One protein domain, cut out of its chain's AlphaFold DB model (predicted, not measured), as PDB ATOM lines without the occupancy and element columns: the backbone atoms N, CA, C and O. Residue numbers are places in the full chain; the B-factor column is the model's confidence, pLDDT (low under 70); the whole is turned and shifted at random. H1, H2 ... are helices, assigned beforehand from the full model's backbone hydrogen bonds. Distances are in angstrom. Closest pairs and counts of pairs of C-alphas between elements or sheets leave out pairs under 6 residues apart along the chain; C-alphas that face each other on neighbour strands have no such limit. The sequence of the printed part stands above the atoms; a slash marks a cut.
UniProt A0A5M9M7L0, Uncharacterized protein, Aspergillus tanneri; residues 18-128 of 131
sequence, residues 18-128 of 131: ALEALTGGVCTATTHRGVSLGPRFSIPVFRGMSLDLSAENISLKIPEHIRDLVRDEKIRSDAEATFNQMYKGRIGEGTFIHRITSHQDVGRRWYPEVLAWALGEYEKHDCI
ATOM      1  N   ALA A  18      67.964 210.328 202.994       77.88
ATOM      2  CA  ALA A  18      68.455 210.218 201.631       77.88
ATOM      3  C   ALA A  18      69.956 209.890 201.543       77.88
ATOM      4  O   ALA A  18      70.348 209.011 200.785       77.88
ATOM      5  N   LEU A  19      70.794 210.578 202.323       82.75
ATOM      6  CA  LEU A  19      72.236 210.322 202.333       82.75
ATOM      7  C   LEU A  19      72.553 208.967 202.976       82.75
ATOM      8  O   LEU A  19      73.460 208.268 202.539       82.75
ATOM      9  N   GLU A  20      71.778 208.574 203.982       83.69
ATOM     10  CA  GLU A  20      71.886 207.251 204.587       83.69
ATOM     11  C   GLU A  20      71.668 206.132 203.568       83.69
ATOM     12  O   GLU A  20      72.524 205.257 203.435       83.69
ATOM     13  N   ALA A  21      70.586 206.206 202.790       78.25
ATOM     14  CA  ALA A  21      70.305 205.221 201.753       78.25
ATOM     15  C   ALA A  21      71.396 205.194 200.669       78.25
ATOM     16  O   ALA A  21      71.878 204.123 200.310       78.25
ATOM     17  N   LEU A  22      71.872 206.362 200.212       80.00
ATOM     18  CA  LEU A  22      72.988 206.442 199.255       80.00
ATOM     19  C   LEU A  22      74.271 205.771 199.757       80.00
ATOM     20  O   LEU A  22      75.076 205.286 198.963       80.00
ATOM     21  N   THR A  23      74.502 205.821 201.066       84.19
ATOM     22  CA  THR A  23      75.734 205.326 201.680       84.19
ATOM     23  C   THR A  23      75.623 203.880 202.156       84.19
ATOM     24  O   THR A  23      76.609 203.335 202.648       84.19
ATOM     25  N   GLY A  24      74.457 203.243 202.000       79.31
ATOM     26  CA  GLY A  24      74.200 201.906 202.534       79.31
ATOM     27  C   GLY A  24      74.386 201.856 204.051       79.31
ATOM     28  O   GLY A  24      75.035 200.948 204.563       79.31
ATOM     29  N   GLY A  25      73.916 202.893 204.752       79.38
ATOM     30  CA  GLY A  25      73.942 202.963 206.213       79.38
ATOM     31  C   GLY A  25      75.222 203.529 206.835       79.38
ATOM     32  O   GLY A  25      75.222 203.770 208.038       79.38
ATOM     33  N   VAL A  26      76.281 203.815 206.057       85.94
ATOM     34  CA  VAL A  26      77.538 204.376 206.606       85.94
ATOM     35  C   VAL A  26      77.320 205.734 207.269       85.94
ATOM     36  O   VAL A  26      77.922 206.033 208.296       85.94
ATOM     37  N   CYS A  27      76.450 206.566 206.702       86.38
ATOM     38  CA  CYS A  27      76.010 207.789 207.351       86.38
ATOM     39  C   CYS A  27      74.568 207.598 207.822       86.38
ATOM     40  O   CYS A  27      73.638 207.859 207.067       86.38
ATOM     41  N   THR A  28      74.367 207.153 209.061       83.06
ATOM     42  CA  THR A  28      73.017 206.922 209.588       83.06
ATOM     43  C   THR A  28      72.306 208.226 209.958       83.06
ATOM     44  O   THR A  28      72.826 209.038 210.728       83.06
ATOM     45  N   ALA A  29      71.100 208.442 209.429       81.62
ATOM     46  CA  ALA A  29      70.274 209.584 209.784       81.62
ATOM     47  C   ALA A  29      69.641 209.391 211.163       81.62
ATOM     48  O   ALA A  29      69.302 208.285 211.582       81.62
ATOM     49  N   THR A  30      69.428 210.498 211.876       75.81
ATOM     50  CA  THR A  30      68.766 210.462 213.183       75.81
ATOM     51  C   THR A  30      67.513 211.321 213.183       75.81
ATOM     52  O   THR A  30      67.488 212.446 212.674       75.81
ATOM     53  N   THR A  31      66.443 210.808 213.788       71.69
ATOM     54  CA  THR A  31      65.219 211.586 213.978       71.69
ATOM     55  C   THR A  31      65.437 212.607 215.084       71.69
ATOM     56  O   THR A  31      65.690 212.254 216.240       71.69
ATOM     57  N   HIS A  32      65.298 213.889 214.748       69.50
ATOM     58  CA  HIS A  32      65.377 214.959 215.732       69.50
ATOM     59  C   HIS A  32      64.193 214.866 216.709       69.50
ATOM     60  O   HIS A  32      63.045 215.091 216.333       69.50
ATOM     61  N   ARG A  33      64.471 214.551 217.981       66.19
ATOM     62  CA  ARG A  33      63.477 214.563 219.067       66.19
ATOM     63  C   ARG A  33      63.680 215.810 219.928       66.19
ATOM     64  O   ARG A  33      64.764 216.041 220.464       66.19
ATOM     65  N   GLY A  34      62.638 216.627 220.046       60.25
ATOM     66  CA  GLY A  34      62.661 217.837 220.861       60.25
ATOM     67  C   GLY A  34      62.548 217.507 222.346       60.25
ATOM     68  O   GLY A  34      61.514 217.033 222.795       60.25
ATOM     69  N   VAL A  35      63.599 217.795 223.111       64.19
ATOM     70  CA  VAL A  35      63.541 217.909 224.575       64.19
ATOM     71  C   VAL A  35      64.061 219.303 224.900       64.19
ATOM     72  O   VAL A  35      65.163 219.650 224.470       64.19
ATOM     73  N   SER A  36      63.258 220.125 225.576       63.97
ATOM     74  CA  SER A  36      63.644 221.494 225.934       63.97
ATOM     75  C   SER A  36      64.749 221.457 226.990       63.97
ATOM     76  O   SER A  36      64.485 221.190 228.158       63.97
ATOM     77  N   LEU A  37      65.993 221.689 226.564       69.12
ATOM     78  CA  LEU A  37      67.183 221.725 227.428       69.12
ATOM     79  C   LEU A  37      67.807 223.133 227.506       69.12
ATOM     80  O   LEU A  37      68.954 223.275 227.914       69.12
ATOM     81  N   GLY A  38      67.070 224.167 227.084       77.50
ATOM     82  CA  GLY A  38      67.550 225.549 226.965       77.50
ATOM     83  C   GLY A  38      67.552 226.071 225.519       77.50
ATOM     84  O   GLY A  38      67.070 225.378 224.616       77.50
ATOM     85  N   PRO A  39      68.066 227.296 225.285       75.00
ATOM     86  CA  PRO A  39      68.114 227.916 223.962       75.00
ATOM     87  C   PRO A  39      68.929 227.077 222.972       75.00
ATOM     88  O   PRO A  39      70.031 226.629 223.288       75.00
ATOM     89  N   ARG A  40      68.399 226.876 221.764       73.25
ATOM     90  CA  ARG A  40      69.083 226.179 220.668       73.25
ATOM     91  C   ARG A  40      69.100 227.067 219.437       73.25
ATOM     92  O   ARG A  40      68.055 227.566 219.026       73.25
ATOM     93  N   PHE A  41      70.274 227.211 218.834       79.50
ATOM     94  CA  PHE A  41      70.419 227.803 217.512       79.50
ATOM     95  C   PHE A  41      70.523 226.669 216.494       79.50
ATOM     96  O   PHE A  41      71.375 225.791 216.619       79.50
ATOM     97  N   SER A  42      69.641 226.665 215.500       77.88
ATOM     98  CA  SER A  42      69.691 225.718 214.388       77.88
ATOM     99  C   SER A  42      69.807 226.503 213.095       77.88
ATOM    100  O   SER A  42      68.967 227.350 212.801       77.88
ATOM    101  N   ILE A  43      70.863 226.225 212.336       83.12
ATOM    102  CA  ILE A  43      71.101 226.834 211.031       83.12
ATOM    103  C   ILE A  43      70.701 225.792 209.987       83.12
ATOM    104  O   ILE A  43      71.345 224.742 209.913       83.12
ATOM    105  N   PRO A  44      69.635 226.018 209.205       79.25
ATOM    106  CA  PRO A  44      69.246 225.067 208.182       79.25
ATOM    107  C   PRO A  44      70.244 225.124 207.019       79.25
ATOM    108  O   PRO A  44      70.438 226.169 206.400       79.25
ATOM    109  N   VAL A  45      70.862 223.985 206.707       80.06
ATOM    110  CA  VAL A  45      71.728 223.821 205.535       80.06
ATOM    111  C   VAL A  45      71.035 222.875 204.566       80.06
ATOM    112  O   VAL A  45      70.784 221.716 204.889       80.06
ATOM    113  N   PHE A  46      70.727 223.364 203.366       75.69
ATOM    114  CA  PHE A  46      70.078 222.567 202.329       75.69
ATOM    115  C   PHE A  46      71.063 222.280 201.201       75.69
ATOM    116  O   PHE A  46      71.290 223.111 200.322       75.69
ATOM    117  N   ARG A  47      71.640 221.076 201.209       80.62
ATOM    118  CA  ARG A  47      72.365 220.524 200.061       80.62
ATOM    119  C   ARG A  47      71.707 219.210 199.658       80.62
ATOM    120  O   ARG A  47      71.974 218.168 200.243       80.62
ATOM    121  N   GLY A  48      70.791 219.298 198.698       79.62
ATOM    122  CA  GLY A  48      70.066 218.143 198.173       79.62
ATOM    123  C   GLY A  48      70.836 217.399 197.081       79.62
ATOM    124  O   GLY A  48      71.798 217.917 196.507       79.62
ATOM    125  N   MET A  49      70.364 216.190 196.787       79.62
ATOM    126  CA  MET A  49      70.732 215.439 195.585       79.62
ATOM    127  C   MET A  49      70.037 216.036 194.355       79.62
ATOM    128  O   MET A  49      69.079 216.800 194.491       79.62
ATOM    129  N   SER A  50      70.496 215.665 193.156       85.94
ATOM    130  CA  SER A  50      69.771 216.008 191.928       85.94
ATOM    131  C   SER A  50      68.362 215.415 191.961       85.94
ATOM    132  O   SER A  50      68.188 214.259 192.346       85.94
ATOM    133  N   LEU A  51      67.367 216.198 191.541       87.12
ATOM    134  CA  LEU A  51      65.975 215.749 191.472       87.12
ATOM    135  C   LEU A  51      65.782 214.653 190.419       87.12
ATOM    136  O   LEU A  51      64.895 213.824 190.586       87.12
ATOM    137  N   ASP A  52      66.638 214.613 189.396       86.25
ATOM    138  CA  ASP A  52      66.587 213.624 188.312       86.25
ATOM    139  C   ASP A  52      67.312 212.316 188.634       86.25
ATOM    140  O   ASP A  52      67.283 211.374 187.842       86.25
ATOM    141  N   LEU A  53      67.985 212.254 189.784       83.31
ATOM    142  CA  LEU A  53      68.691 211.059 190.217       83.31
ATOM    143  C   LEU A  53      67.677 209.934 190.474       83.31
ATOM    144  O   LEU A  53      66.644 210.168 191.092       83.31
ATOM    145  N   SER A  54      67.974 208.721 190.016       78.19
ATOM    146  CA  SER A  54      67.190 207.511 190.297       78.19
ATOM    147  C   SER A  54      68.074 206.458 190.959       78.19
ATOM    148  O   SER A  54      69.299 206.523 190.832       78.19
ATOM    149  N   ALA A  55      67.470 205.482 191.644       69.69
ATOM    150  CA  ALA A  55      68.196 204.390 192.307       69.69
ATOM    151  C   ALA A  55      69.165 203.656 191.360       69.69
ATOM    152  O   ALA A  55      70.295 203.359 191.733       69.69
ATOM    153  N   GLU A  56      68.761 203.449 190.107       71.12
ATOM    154  CA  GLU A  56      69.568 202.811 189.054       71.12
ATOM    155  C   GLU A  56      70.812 203.626 188.661       71.12
ATOM    156  O   GLU A  56      71.825 203.068 188.247       71.12
ATOM    157  N   ASN A  57      70.742 204.952 188.801       73.06
ATOM    158  CA  ASN A  57      71.815 205.883 188.450       73.06
ATOM    159  C   ASN A  57      72.701 206.249 189.649       73.06
ATOM    160  O   ASN A  57      73.654 207.022 189.517       73.06
ATOM    161  N   ILE A  58      72.396 205.712 190.828       72.56
ATOM    162  CA  ILE A  58      73.176 205.919 192.040       72.56
ATOM    163  C   ILE A  58      74.271 204.855 192.108       72.56
ATOM    164  O   ILE A  58      74.013 203.668 192.275       72.56
ATOM    165  N   SER A  59      75.526 205.295 192.040       71.56
ATOM    166  CA  SER A  59      76.677 204.452 192.364       71.56
ATOM    167  C   SER A  59      77.636 205.222 193.259       71.56
ATOM    168  O   SER A  59      78.369 206.096 192.798       71.56
ATOM    169  N   LEU A  60      77.626 204.906 194.556       81.50
ATOM    170  CA  LEU A  60      78.584 205.446 195.515       81.50
ATOM    171  C   LEU A  60      79.512 204.326 195.993       81.50
ATOM    172  O   LEU A  60      79.128 203.442 196.757       81.50
ATOM    173  N   LYS A  61      80.768 204.365 195.544       86.88
ATOM    174  CA  LYS A  61      81.801 203.427 195.996       86.88
ATOM    175  C   LYS A  61      82.472 203.976 197.249       86.88
ATOM    176  O   LYS A  61      83.428 204.740 197.157       86.88
ATOM    177  N   ILE A  62      81.961 203.589 198.415       89.06
ATOM    178  CA  ILE A  62      82.594 203.924 199.696       89.06
ATOM    179  C   ILE A  62      83.798 202.996 199.926       89.06
ATOM    180  O   ILE A  62      83.603 201.775 199.898       89.06
ATOM    181  N   PRO A  63      85.010 203.541 200.151       93.06
ATOM    182  CA  PRO A  63      86.201 202.753 200.460       93.06
ATOM    183  C   PRO A  63      86.037 201.890 201.715       93.06
ATOM    184  O   PRO A  63      85.423 202.323 202.688       93.06
ATOM    185  N   GLU A  64      86.657 200.708 201.726       90.94
ATOM    186  CA  GLU A  64      86.509 199.738 202.824       90.94
ATOM    187  C   GLU A  64      86.922 200.308 204.184       90.94
ATOM    188  O   GLU A  64      86.163 200.221 205.141       90.94
ATOM    189  N   HIS A  65      88.051 201.022 204.243       93.44
ATOM    190  CA  HIS A  65      88.533 201.630 205.488       93.44
ATOM    191  C   HIS A  65      87.553 202.640 206.113       93.44
ATOM    192  O   HIS A  65      87.679 202.945 207.292       93.44
ATOM    193  N   ILE A  66      86.602 203.181 205.339       91.44
ATOM    194  CA  ILE A  66      85.523 204.037 205.854       91.44
ATOM    195  C   ILE A  66      84.360 203.184 206.367       91.44
ATOM    196  O   ILE A  66      83.787 203.500 207.405       91.44
ATOM    197  N   ARG A  67      84.019 202.093 205.668       87.44
ATOM    198  CA  ARG A  67      82.991 201.134 206.113       87.44
ATOM    199  C   ARG A  67      83.379 200.476 207.436       87.44
ATOM    200  O   ARG A  67      82.524 200.293 208.298       87.44
ATOM    201  N   ASP A  68      84.665 200.199 207.622       89.62
ATOM    202  CA  ASP A  68      85.200 199.625 208.857       89.62
ATOM    203  C   ASP A  68      84.986 200.526 210.084       89.62
ATOM    204  O   ASP A  68      84.838 200.011 211.190       89.62
ATOM    205  N   LEU A  69      84.888 201.854 209.909       88.06
ATOM    206  CA  LEU A  69      84.667 202.796 211.019       88.06
ATOM    207  C   LEU A  69      83.299 202.633 211.695       88.06
ATOM    208  O   LEU A  69      83.135 203.050 212.836       88.06
ATOM    209  N   VAL A  70      82.322 202.053 210.992       84.00
ATOM    210  CA  VAL A  70      80.920 201.947 211.438       84.00
ATOM    211  C   VAL A  70      80.451 200.497 211.570       84.00
ATOM    212  O   VAL A  70      79.278 200.239 211.822       84.00
ATOM    213  N   ARG A  71      81.359 199.526 211.417       77.19
ATOM    214  CA  ARG A  71      81.034 198.093 211.336       77.19
ATOM    215  C   ARG A  71      80.313 197.548 212.573       77.19
ATOM    216  O   ARG A  71      79.466 196.665 212.449       77.19
ATOM    217  N   ASP A  72      80.631 198.095 213.742       77.56
ATOM    218  CA  ASP A  72      80.044 197.694 215.024       77.56
ATOM    219  C   ASP A  72      78.801 198.525 215.400       77.56
ATOM    220  O   ASP A  72      78.091 198.202 216.358       77.56
ATOM    221  N   GLU A  73      78.486 199.577 214.636       68.75
ATOM    222  CA  GLU A  73      77.330 200.441 214.875       68.75
ATOM    223  C   GLU A  73      76.062 199.822 214.268       68.75
ATOM    224  O   GLU A  73      75.655 200.103 213.143       68.75
ATOM    225  N   LYS A  74      75.379 198.964 215.036       60.50
ATOM    226  CA  LYS A  74      74.043 198.464 214.666       60.50
ATOM    227  C   LYS A  74      72.967 199.496 214.986       60.50
ATOM    228  O   LYS A  74      72.232 199.357 215.965       60.50
ATOM    229  N   ILE A  75      72.849 200.523 214.154       63.69
ATOM    230  CA  ILE A  75      71.716 201.444 214.236       63.69
ATOM    231  C   ILE A  75      70.552 200.831 213.455       63.69
ATOM    232  O   ILE A  75      70.623 200.638 212.246       63.69
ATOM    233  N   ARG A  76      69.464 200.486 214.159       58.69
ATOM    234  CA  ARG A  76      68.213 200.092 213.499       58.69
ATOM    235  C   ARG A  76      67.625 201.325 212.825       58.69
ATOM    236  O   ARG A  76      67.132 202.217 213.513       58.69
ATOM    237  N   SER A  77      67.683 201.347 211.504       64.50
ATOM    238  CA  SER A  77      67.083 202.383 210.682       64.50
ATOM    239  C   SER A  77      66.257 201.733 209.584       64.50
ATOM    240  O   SER A  77      66.709 200.828 208.892       64.50
ATOM    241  N   ASP A  78      65.026 202.200 209.448       61.94
ATOM    242  CA  ASP A  78      64.106 201.890 208.358       61.94
ATOM    243  C   ASP A  78      64.319 202.836 207.160       61.94
ATOM    244  O   ASP A  78      63.563 202.805 206.191       61.94
ATOM    245  N   ALA A  79      65.344 203.699 207.211       61.19
ATOM    246  CA  ALA A  79      65.601 204.705 206.190       61.19
ATOM    247  C   ALA A  79      65.767 204.112 204.804       61.19
ATOM    248  O   ALA A  79      65.229 204.681 203.863       61.19
ATOM    249  N   GLU A  80      66.448 202.978 204.685       56.19
ATOM    250  CA  GLU A  80      66.645 202.305 203.407       56.19
ATOM    251  C   GLU A  80      65.330 201.742 202.849       56.19
ATOM    252  O   GLU A  80      65.042 201.937 201.672       56.19
ATOM    253  N   ALA A  81      64.479 201.140 203.686       60.28
ATOM    254  CA  ALA A  81      63.167 200.641 203.270       60.28
ATOM    255  C   ALA A  81      62.232 201.790 202.853       60.28
ATOM    256  O   ALA A  81      61.696 201.782 201.746       60.28
ATOM    257  N   THR A  82      62.120 202.838 203.677       60.03
ATOM    258  CA  THR A  82      61.333 204.036 203.341       60.03
ATOM    259  C   THR A  82      61.891 204.757 202.118       60.03
ATOM    260  O   THR A  82      61.125 205.302 201.330       60.03
ATOM    261  N   PHE A  83      63.215 204.791 201.946       62.62
ATOM    262  CA  PHE A  83      63.845 205.394 200.779       62.62
ATOM    263  C   PHE A  83      63.523 204.574 199.528       62.62
ATOM    264  O   PHE A  83      62.968 205.096 198.568       62.62
ATOM    265  N   ASN A  84      63.763 203.269 199.552       60.94
ATOM    266  CA  ASN A  84      63.473 202.401 198.416       60.94
ATOM    267  C   ASN A  84      61.977 202.377 198.064       60.94
ATOM    268  O   ASN A  84      61.639 202.210 196.898       60.94
ATOM    269  N   GLN A  85      61.085 202.589 199.035       62.47
ATOM    270  CA  GLN A  85      59.641 202.690 198.821       62.47
ATOM    271  C   GLN A  85      59.211 204.061 198.277       62.47
ATOM    272  O   GLN A  85      58.494 204.118 197.280       62.47
ATOM    273  N   MET A  86      59.652 205.166 198.894       57.41
ATOM    274  CA  MET A  86      59.279 206.523 198.467       57.41
ATOM    275  C   MET A  86      59.990 206.978 197.191       57.41
ATOM    276  O   MET A  86      59.474 207.840 196.484       57.41
ATOM    277  N   TYR A  87      61.160 206.421 196.885       63.84
ATOM    278  CA  TYR A  87      61.984 206.803 195.741       63.84
ATOM    279  C   TYR A  87      62.076 205.683 194.692       63.84
ATOM    280  O   TYR A  87      63.106 205.563 194.032       63.84
ATOM    281  N   LYS A  88      60.995 204.908 194.464       61.97
ATOM    282  CA  LYS A  88      60.850 203.938 193.340       61.97
ATOM    283  C   LYS A  88      60.932 204.566 191.926       61.97
ATOM    284  O   LYS A  88      60.495 203.971 190.947       61.97
ATOM    285  N   GLY A  89      61.496 205.759 191.805       72.06
ATOM    286  CA  GLY A  89      61.630 206.537 190.585       72.06
ATOM    287  C   GLY A  89      62.719 207.586 190.766       72.06
ATOM    288  O   GLY A  89      63.832 207.281 191.209       72.06
ATOM    289  N   ARG A  90      62.410 208.836 190.435       82.38
ATOM    290  CA  ARG A  90      63.344 209.950 190.636       82.38
ATOM    291  C   ARG A  90      63.267 210.502 192.059       82.38
ATOM    292  O   ARG A  90      62.199 210.557 192.670       82.38
ATOM    293  N   ILE A  91      64.386 211.011 192.572       81.12
ATOM    294  CA  ILE A  91      64.460 211.675 193.884       81.12
ATOM    295  C   ILE A  91      63.445 212.817 194.000       81.12
ATOM    296  O   ILE A  91      62.846 213.014 195.062       81.12
ATOM    297  N   GLY A  92      63.242 213.576 192.923       85.81
ATOM    298  CA  GLY A  92      62.282 214.674 192.889       85.81
ATOM    299  C   GLY A  92      60.842 214.217 193.098       85.81
ATOM    300  O   GLY A  92      60.113 214.862 193.849       85.81
ATOM    301  N   GLU A  93      60.459 213.080 192.513       86.31
ATOM    302  CA  GLU A  93      59.120 212.501 192.659       86.31
ATOM    303  C   GLU A  93      58.889 212.075 194.110       86.31
ATOM    304  O   GLU A  93      57.945 212.546 194.739       86.31
ATOM    305  N   GLY A  94      59.809 211.302 194.695       82.75
ATOM    306  CA  GLY A  94      59.695 210.900 196.101       82.75
ATOM    307  C   GLY A  94      59.700 212.089 197.068       82.75
ATOM    308  O   GLY A  94      58.928 212.124 198.026       82.75
ATOM    309  N   THR A  95      60.494 213.128 196.781       84.69
ATOM    310  CA  THR A  95      60.491 214.378 197.563       84.69
ATOM    311  C   THR A  95      59.139 215.084 197.480       84.69
ATOM    312  O   THR A  95      58.638 215.583 198.492       84.69
ATOM    313  N   PHE A  96      58.546 215.139 196.287       89.75
ATOM    314  CA  PHE A  96      57.235 215.737 196.071       89.75
ATOM    315  C   PHE A  96      56.145 214.964 196.820       89.75
ATOM    316  O   PHE A  96      55.408 215.575 197.595       89.75
ATOM    317  N   ILE A  97      56.115 213.634 196.688       88.12
ATOM    318  CA  ILE A  97      55.162 212.769 197.396       88.12
ATOM    319  C   ILE A  97      55.286 212.930 198.915       88.12
ATOM    320  O   ILE A  97      54.289 213.177 199.592       88.12
ATOM    321  N   HIS A  98      56.506 212.922 199.452       84.12
ATOM    322  CA  HIS A  98      56.739 213.154 200.878       84.12
ATOM    323  C   HIS A  98      56.225 214.525 201.352       84.12
ATOM    324  O   HIS A  98      55.701 214.667 202.459       84.12
ATOM    325  N   ARG A  99      56.378 215.574 200.531       89.19
ATOM    326  CA  ARG A  99      55.914 216.923 200.884       89.19
ATOM    327  C   ARG A  99      54.395 217.006 200.937       89.19
ATOM    328  O   ARG A  99      53.889 217.589 201.897       89.19
ATOM    329  N   ILE A 100      53.699 216.431 199.955       91.75
ATOM    330  CA  ILE A 100      52.231 216.472 199.906       91.75
ATOM    331  C   ILE A 100      51.603 215.628 201.022       91.75
ATOM    332  O   ILE A 100      50.603 216.053 201.594       91.75
ATOM    333  N   THR A 101      52.201 214.489 201.391       88.19
ATOM    334  CA  THR A 101      51.689 213.627 202.472       88.19
ATOM    335  C   THR A 101      51.954 214.233 203.848       88.19
ATOM    336  O   THR A 101      51.118 214.108 204.740       88.19
ATOM    337  N   SER A 102      53.064 214.964 204.009       85.81
ATOM    338  CA  SER A 102      53.385 215.699 205.243       85.81
ATOM    339  C   SER A 102      52.534 216.963 205.444       85.81
ATOM    340  O   SER A 102      52.316 217.375 206.579       85.81
ATOM    341  N   HIS A 103      52.070 217.598 204.360       93.19
ATOM    342  CA  HIS A 103      51.270 218.834 204.383       93.19
ATOM    343  C   HIS A 103      49.971 218.617 203.603       93.19
ATOM    344  O   HIS A 103      49.758 219.168 202.519       93.19
ATOM    345  N   GLN A 104      49.109 217.754 204.138       94.88
ATOM    346  CA  GLN A 104      47.902 217.294 203.446       94.88
ATOM    347  C   GLN A 104      46.899 218.418 203.160       94.88
ATOM    348  O   GLN A 104      46.082 218.303 202.256       94.88
ATOM    349  N   ASP A 105      46.912 219.509 203.920       97.00
ATOM    350  CA  ASP A 105      46.125 220.712 203.631       97.00
ATOM    351  C   ASP A 105      46.562 221.374 202.312       97.00
ATOM    352  O   ASP A 105      45.724 221.667 201.456       97.00
ATOM    353  N   VAL A 106      47.873 221.523 202.106       97.31
ATOM    354  CA  VAL A 106      48.459 222.016 200.852       97.31
ATOM    355  C   VAL A 106      48.210 221.013 199.726       97.31
ATOM    356  O   VAL A 106      47.778 221.408 198.642       97.31
ATOM    357  N   GLY A 107      48.414 219.719 199.994       96.75
ATOM    358  CA  GLY A 107      48.148 218.637 199.044       96.75
ATOM    359  C   GLY A 107      46.696 218.631 198.562       96.75
ATOM    360  O   GLY A 107      46.457 218.661 197.360       96.75
ATOM    361  N   ARG A 108      45.719 218.711 199.477       97.69
ATOM    362  CA  ARG A 108      44.285 218.778 199.135       97.69
ATOM    363  C   ARG A 108      43.937 219.992 198.281       97.69
ATOM    364  O   ARG A 108      43.066 219.894 197.425       97.69
ATOM    365  N   ARG A 109      44.586 221.134 198.518       97.94
ATOM    366  CA  ARG A 109      44.293 222.375 197.791       97.94
ATOM    367  C   ARG A 109      44.838 222.373 196.365       97.94
ATOM    368  O   ARG A 109      44.161 222.876 195.475       97.94
ATOM    369  N   TRP A 110      46.059 221.882 196.164       97.81
ATOM    370  CA  TRP A 110      46.786 222.072 194.902       97.81
ATOM    371  C   TRP A 110      46.981 220.787 194.091       97.81
ATOM    372  O   TRP A 110      47.104 220.864 192.874       97.81
ATOM    373  N   TYR A 111      46.986 219.621 194.741       97.56
ATOM    374  CA  TYR A 111      47.237 218.316 194.119       97.56
ATOM    375  C   TYR A 111      46.335 217.216 194.718       97.56
ATOM    376  O   TYR A 111      46.846 216.205 195.210       97.56
ATOM    377  N   PRO A 112      44.998 217.392 194.720       96.81
ATOM    378  CA  PRO A 112      44.081 216.502 195.435       96.81
ATOM    379  C   PRO A 112      44.157 215.048 194.954       96.81
ATOM    380  O   PRO A 112      44.149 214.134 195.774       96.81
ATOM    381  N   GLU A 113      44.287 214.832 193.644       96.88
ATOM    382  CA  GLU A 113      44.392 213.492 193.054       96.88
ATOM    383  C   GLU A 113      45.699 212.794 193.442       96.88
ATOM    384  O   GLU A 113      45.691 211.625 193.822       96.88
ATOM    385  N   VAL A 114      46.819 213.528 193.421       94.06
ATOM    386  CA  VAL A 114      48.132 212.984 193.801       94.06
ATOM    387  C   VAL A 114      48.155 212.635 195.285       94.06
ATOM    388  O   VAL A 114      48.693 211.599 195.661       94.06
ATOM    389  N   LEU A 115      47.549 213.468 196.137       94.56
ATOM    390  CA  LEU A 115      47.436 213.175 197.563       94.56
ATOM    391  C   LEU A 115      46.581 211.929 197.814       94.56
ATOM    392  O   LEU A 115      46.980 211.082 198.607       94.56
ATOM    393  N   ALA A 116      45.432 211.806 197.143       94.38
ATOM    394  CA  ALA A 116      44.563 210.640 197.279       94.38
ATOM    395  C   ALA A 116      45.274 209.350 196.843       94.38
ATOM    396  O   ALA A 116      45.238 208.357 197.566       94.38
ATOM    397  N   TRP A 117      45.972 209.386 195.703       92.00
ATOM    398  CA  TRP A 117      46.804 208.275 195.249       92.00
ATOM    399  C   TRP A 117      47.898 207.936 196.265       92.00
ATOM    400  O   TRP A 117      48.001 206.786 196.679       92.00
ATOM    401  N   ALA A 118      48.671 208.931 196.715       87.44
ATOM    402  CA  ALA A 118      49.786 208.711 197.628       87.44
ATOM    403  C   ALA A 118      49.321 208.061 198.937       87.44
ATOM    404  O   ALA A 118      49.905 207.067 199.355       87.44
ATOM    405  N   LEU A 119      48.251 208.576 199.556       87.38
ATOM    406  CA  LEU A 119      47.684 208.000 200.781       87.38
ATOM    407  C   LEU A 119      47.161 206.572 200.562       87.38
ATOM    408  O   LEU A 119      47.406 205.707 201.397       87.38
ATOM    409  N   GLY A 120      46.513 206.305 199.424       86.56
ATOM    410  CA  GLY A 120      46.042 204.960 199.087       86.56
ATOM    411  C   GLY A 120      47.173 203.950 198.861       86.56
ATOM    412  O   GLY A 120      47.026 202.777 199.193       86.56
ATOM    413  N   GLU A 121      48.317 204.377 198.324       76.94
ATOM    414  CA  GLU A 121      49.499 203.511 198.204       76.94
ATOM    415  C   GLU A 121      50.141 203.221 199.571       76.94
ATOM    416  O   GLU A 121      50.564 202.091 199.805       76.94
ATOM    417  N   TYR A 122      50.167 204.189 200.498       66.75
ATOM    418  CA  TYR A 122      50.626 203.958 201.878       66.75
ATOM    419  C   TYR A 122      49.798 202.874 202.581       66.75
ATOM    420  O   TYR A 122      50.368 201.947 203.153       66.75
ATOM    421  N   GLU A 123      48.467 202.947 202.487       63.88
ATOM    422  CA  GLU A 123      47.559 201.982 203.126       63.88
ATOM    423  C   GLU A 123      47.751 200.552 202.599       63.88
ATOM    424  O   GLU A 123      47.748 199.598 203.373       63.88
ATOM    425  N   LYS A 124      47.988 200.383 201.291       60.38
ATOM    426  CA  LYS A 124      48.255 199.060 200.698       60.38
ATOM    427  C   LYS A 124      49.538 198.423 201.216       60.38
ATOM    428  O   LYS A 124      49.630 197.200 201.232       60.38
ATOM    429  N   HIS A 125      50.533 199.227 201.575       52.91
ATOM    430  CA  HIS A 125      51.831 198.734 202.016       52.91
ATOM    431  C   HIS A 125      51.862 198.396 203.509       52.91
ATOM    432  O   HIS A 125      52.452 197.377 203.857       52.91
ATOM    433  N   ASP A 126      51.153 199.153 204.352       43.06
ATOM    434  CA  ASP A 126      50.965 198.802 205.770       43.06
ATOM    435  C   ASP A 126      50.263 197.443 205.926       43.06
ATOM    436  O   ASP A 126      50.582 196.688 206.835       43.06
ATOM    437  N   CYS A 127      49.358 197.073 205.012       33.59
ATOM    438  CA  CYS A 127      48.687 195.767 205.043       33.59
ATOM    439  C   CYS A 127      49.590 194.566 204.699       33.59
ATOM    440  O   CYS A 127      49.185 193.439 204.959       33.59
ATOM    441  N   ILE A 128      50.773 194.772 204.108       40.59
ATOM    442  CA  ILE A 128      51.675 193.684 203.677       40.59
ATOM    443  C   ILE A 128      52.729 193.369 204.757       40.59
ATOM    444  O   ILE A 128      53.289 192.279 204.757       40.59
TER     445      ILE A 128
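Overview. This is residues 18 to 128 of the 131 residues of an uncharacterized protein of Aspergillus tanneri (UniProt A0A5M9M7L0). What shape does the backbone make? At one end of a loose, elongated body, the longest helix H6 crosses H4 and H5 folds back on H6; H1 and H3 pack together in the middle, and H2 lies alone at the other end. Residues 32 to 47, part of the long H1 to H2 link, stick out as a free loop. What is it built of? The printed part has 111 residues with six named helices, H1 to H6 in chain order, and no named strand: the class is all helix, though under half of the residues are in named elements. How large is it? It is loose, with a radius of gyration of the C-alphas of 16.8 A and spans of 48 by 44 by 30 A.

Arrangement. What does the longest helix touch? H6, residues 112 to 126, touches H4, residues 91 to 102, about perpendicular at 89 degrees; the closest C-alphas are those of Ile 100 and Leu 115, 6.3 A apart. H6 and H5, residues 104 to 110, touch as a helical hairpin, opposite ways at a steep tilt of 36 degrees, only just past shallow; their closest C-alphas, of Gly 107 and Leu 115, are 5.7 A apart. What else touches H4, the hub? H5 only just touches it, only at the corner, with 3 pairs of C-alphas within 8 A, the closest those of Ile 100 and Gly 107 at 4.7 A. H3, residues 79 to 86, touches residues 94 to 98 of H4 alone, about perpendicular at 89 degrees, with the C-alphas of Met 86 and Gly 94 closest at 5.0 A. Where do the other helices stand? H1, residues 18 to 23, touches H3 at a steep tilt of 61 degrees, opposite ways, with the C-alphas of Ala 21 and Glu 80 closest at 5.0 A. H2, residues 64 to 70, touches no helix. How regular are the backbones? Every O i to N i+4 pair is within hydrogen-bond range in H1, H3, H4, H5 and H6; H2 has 1 of 3, beside 3 of 4 O i to N i+3 pairs.

Along the chain. How long are the helices? H6 measures 21.6 A from first to last C-alpha and H4 16.4 A. Where are the anchor points? H1 begins at C-alpha 18, (68.455, 210.218, 201.631), and H6 ends at C-alpha 126, (50.965, 198.802, 205.770).

Size, cuts and confidence. Which residues are farthest apart? The C-alphas of His 65 and Arg 109 are 49.5 A apart. Is anything cut or long? The printed part has no cut, and the 40-residue link from H1 to H2 is long. Where is confidence low? The mean pLDDT of the printed part is 78.3; residues 32 to 37, 55, 73 to 88 and 122 to 128 are under 70.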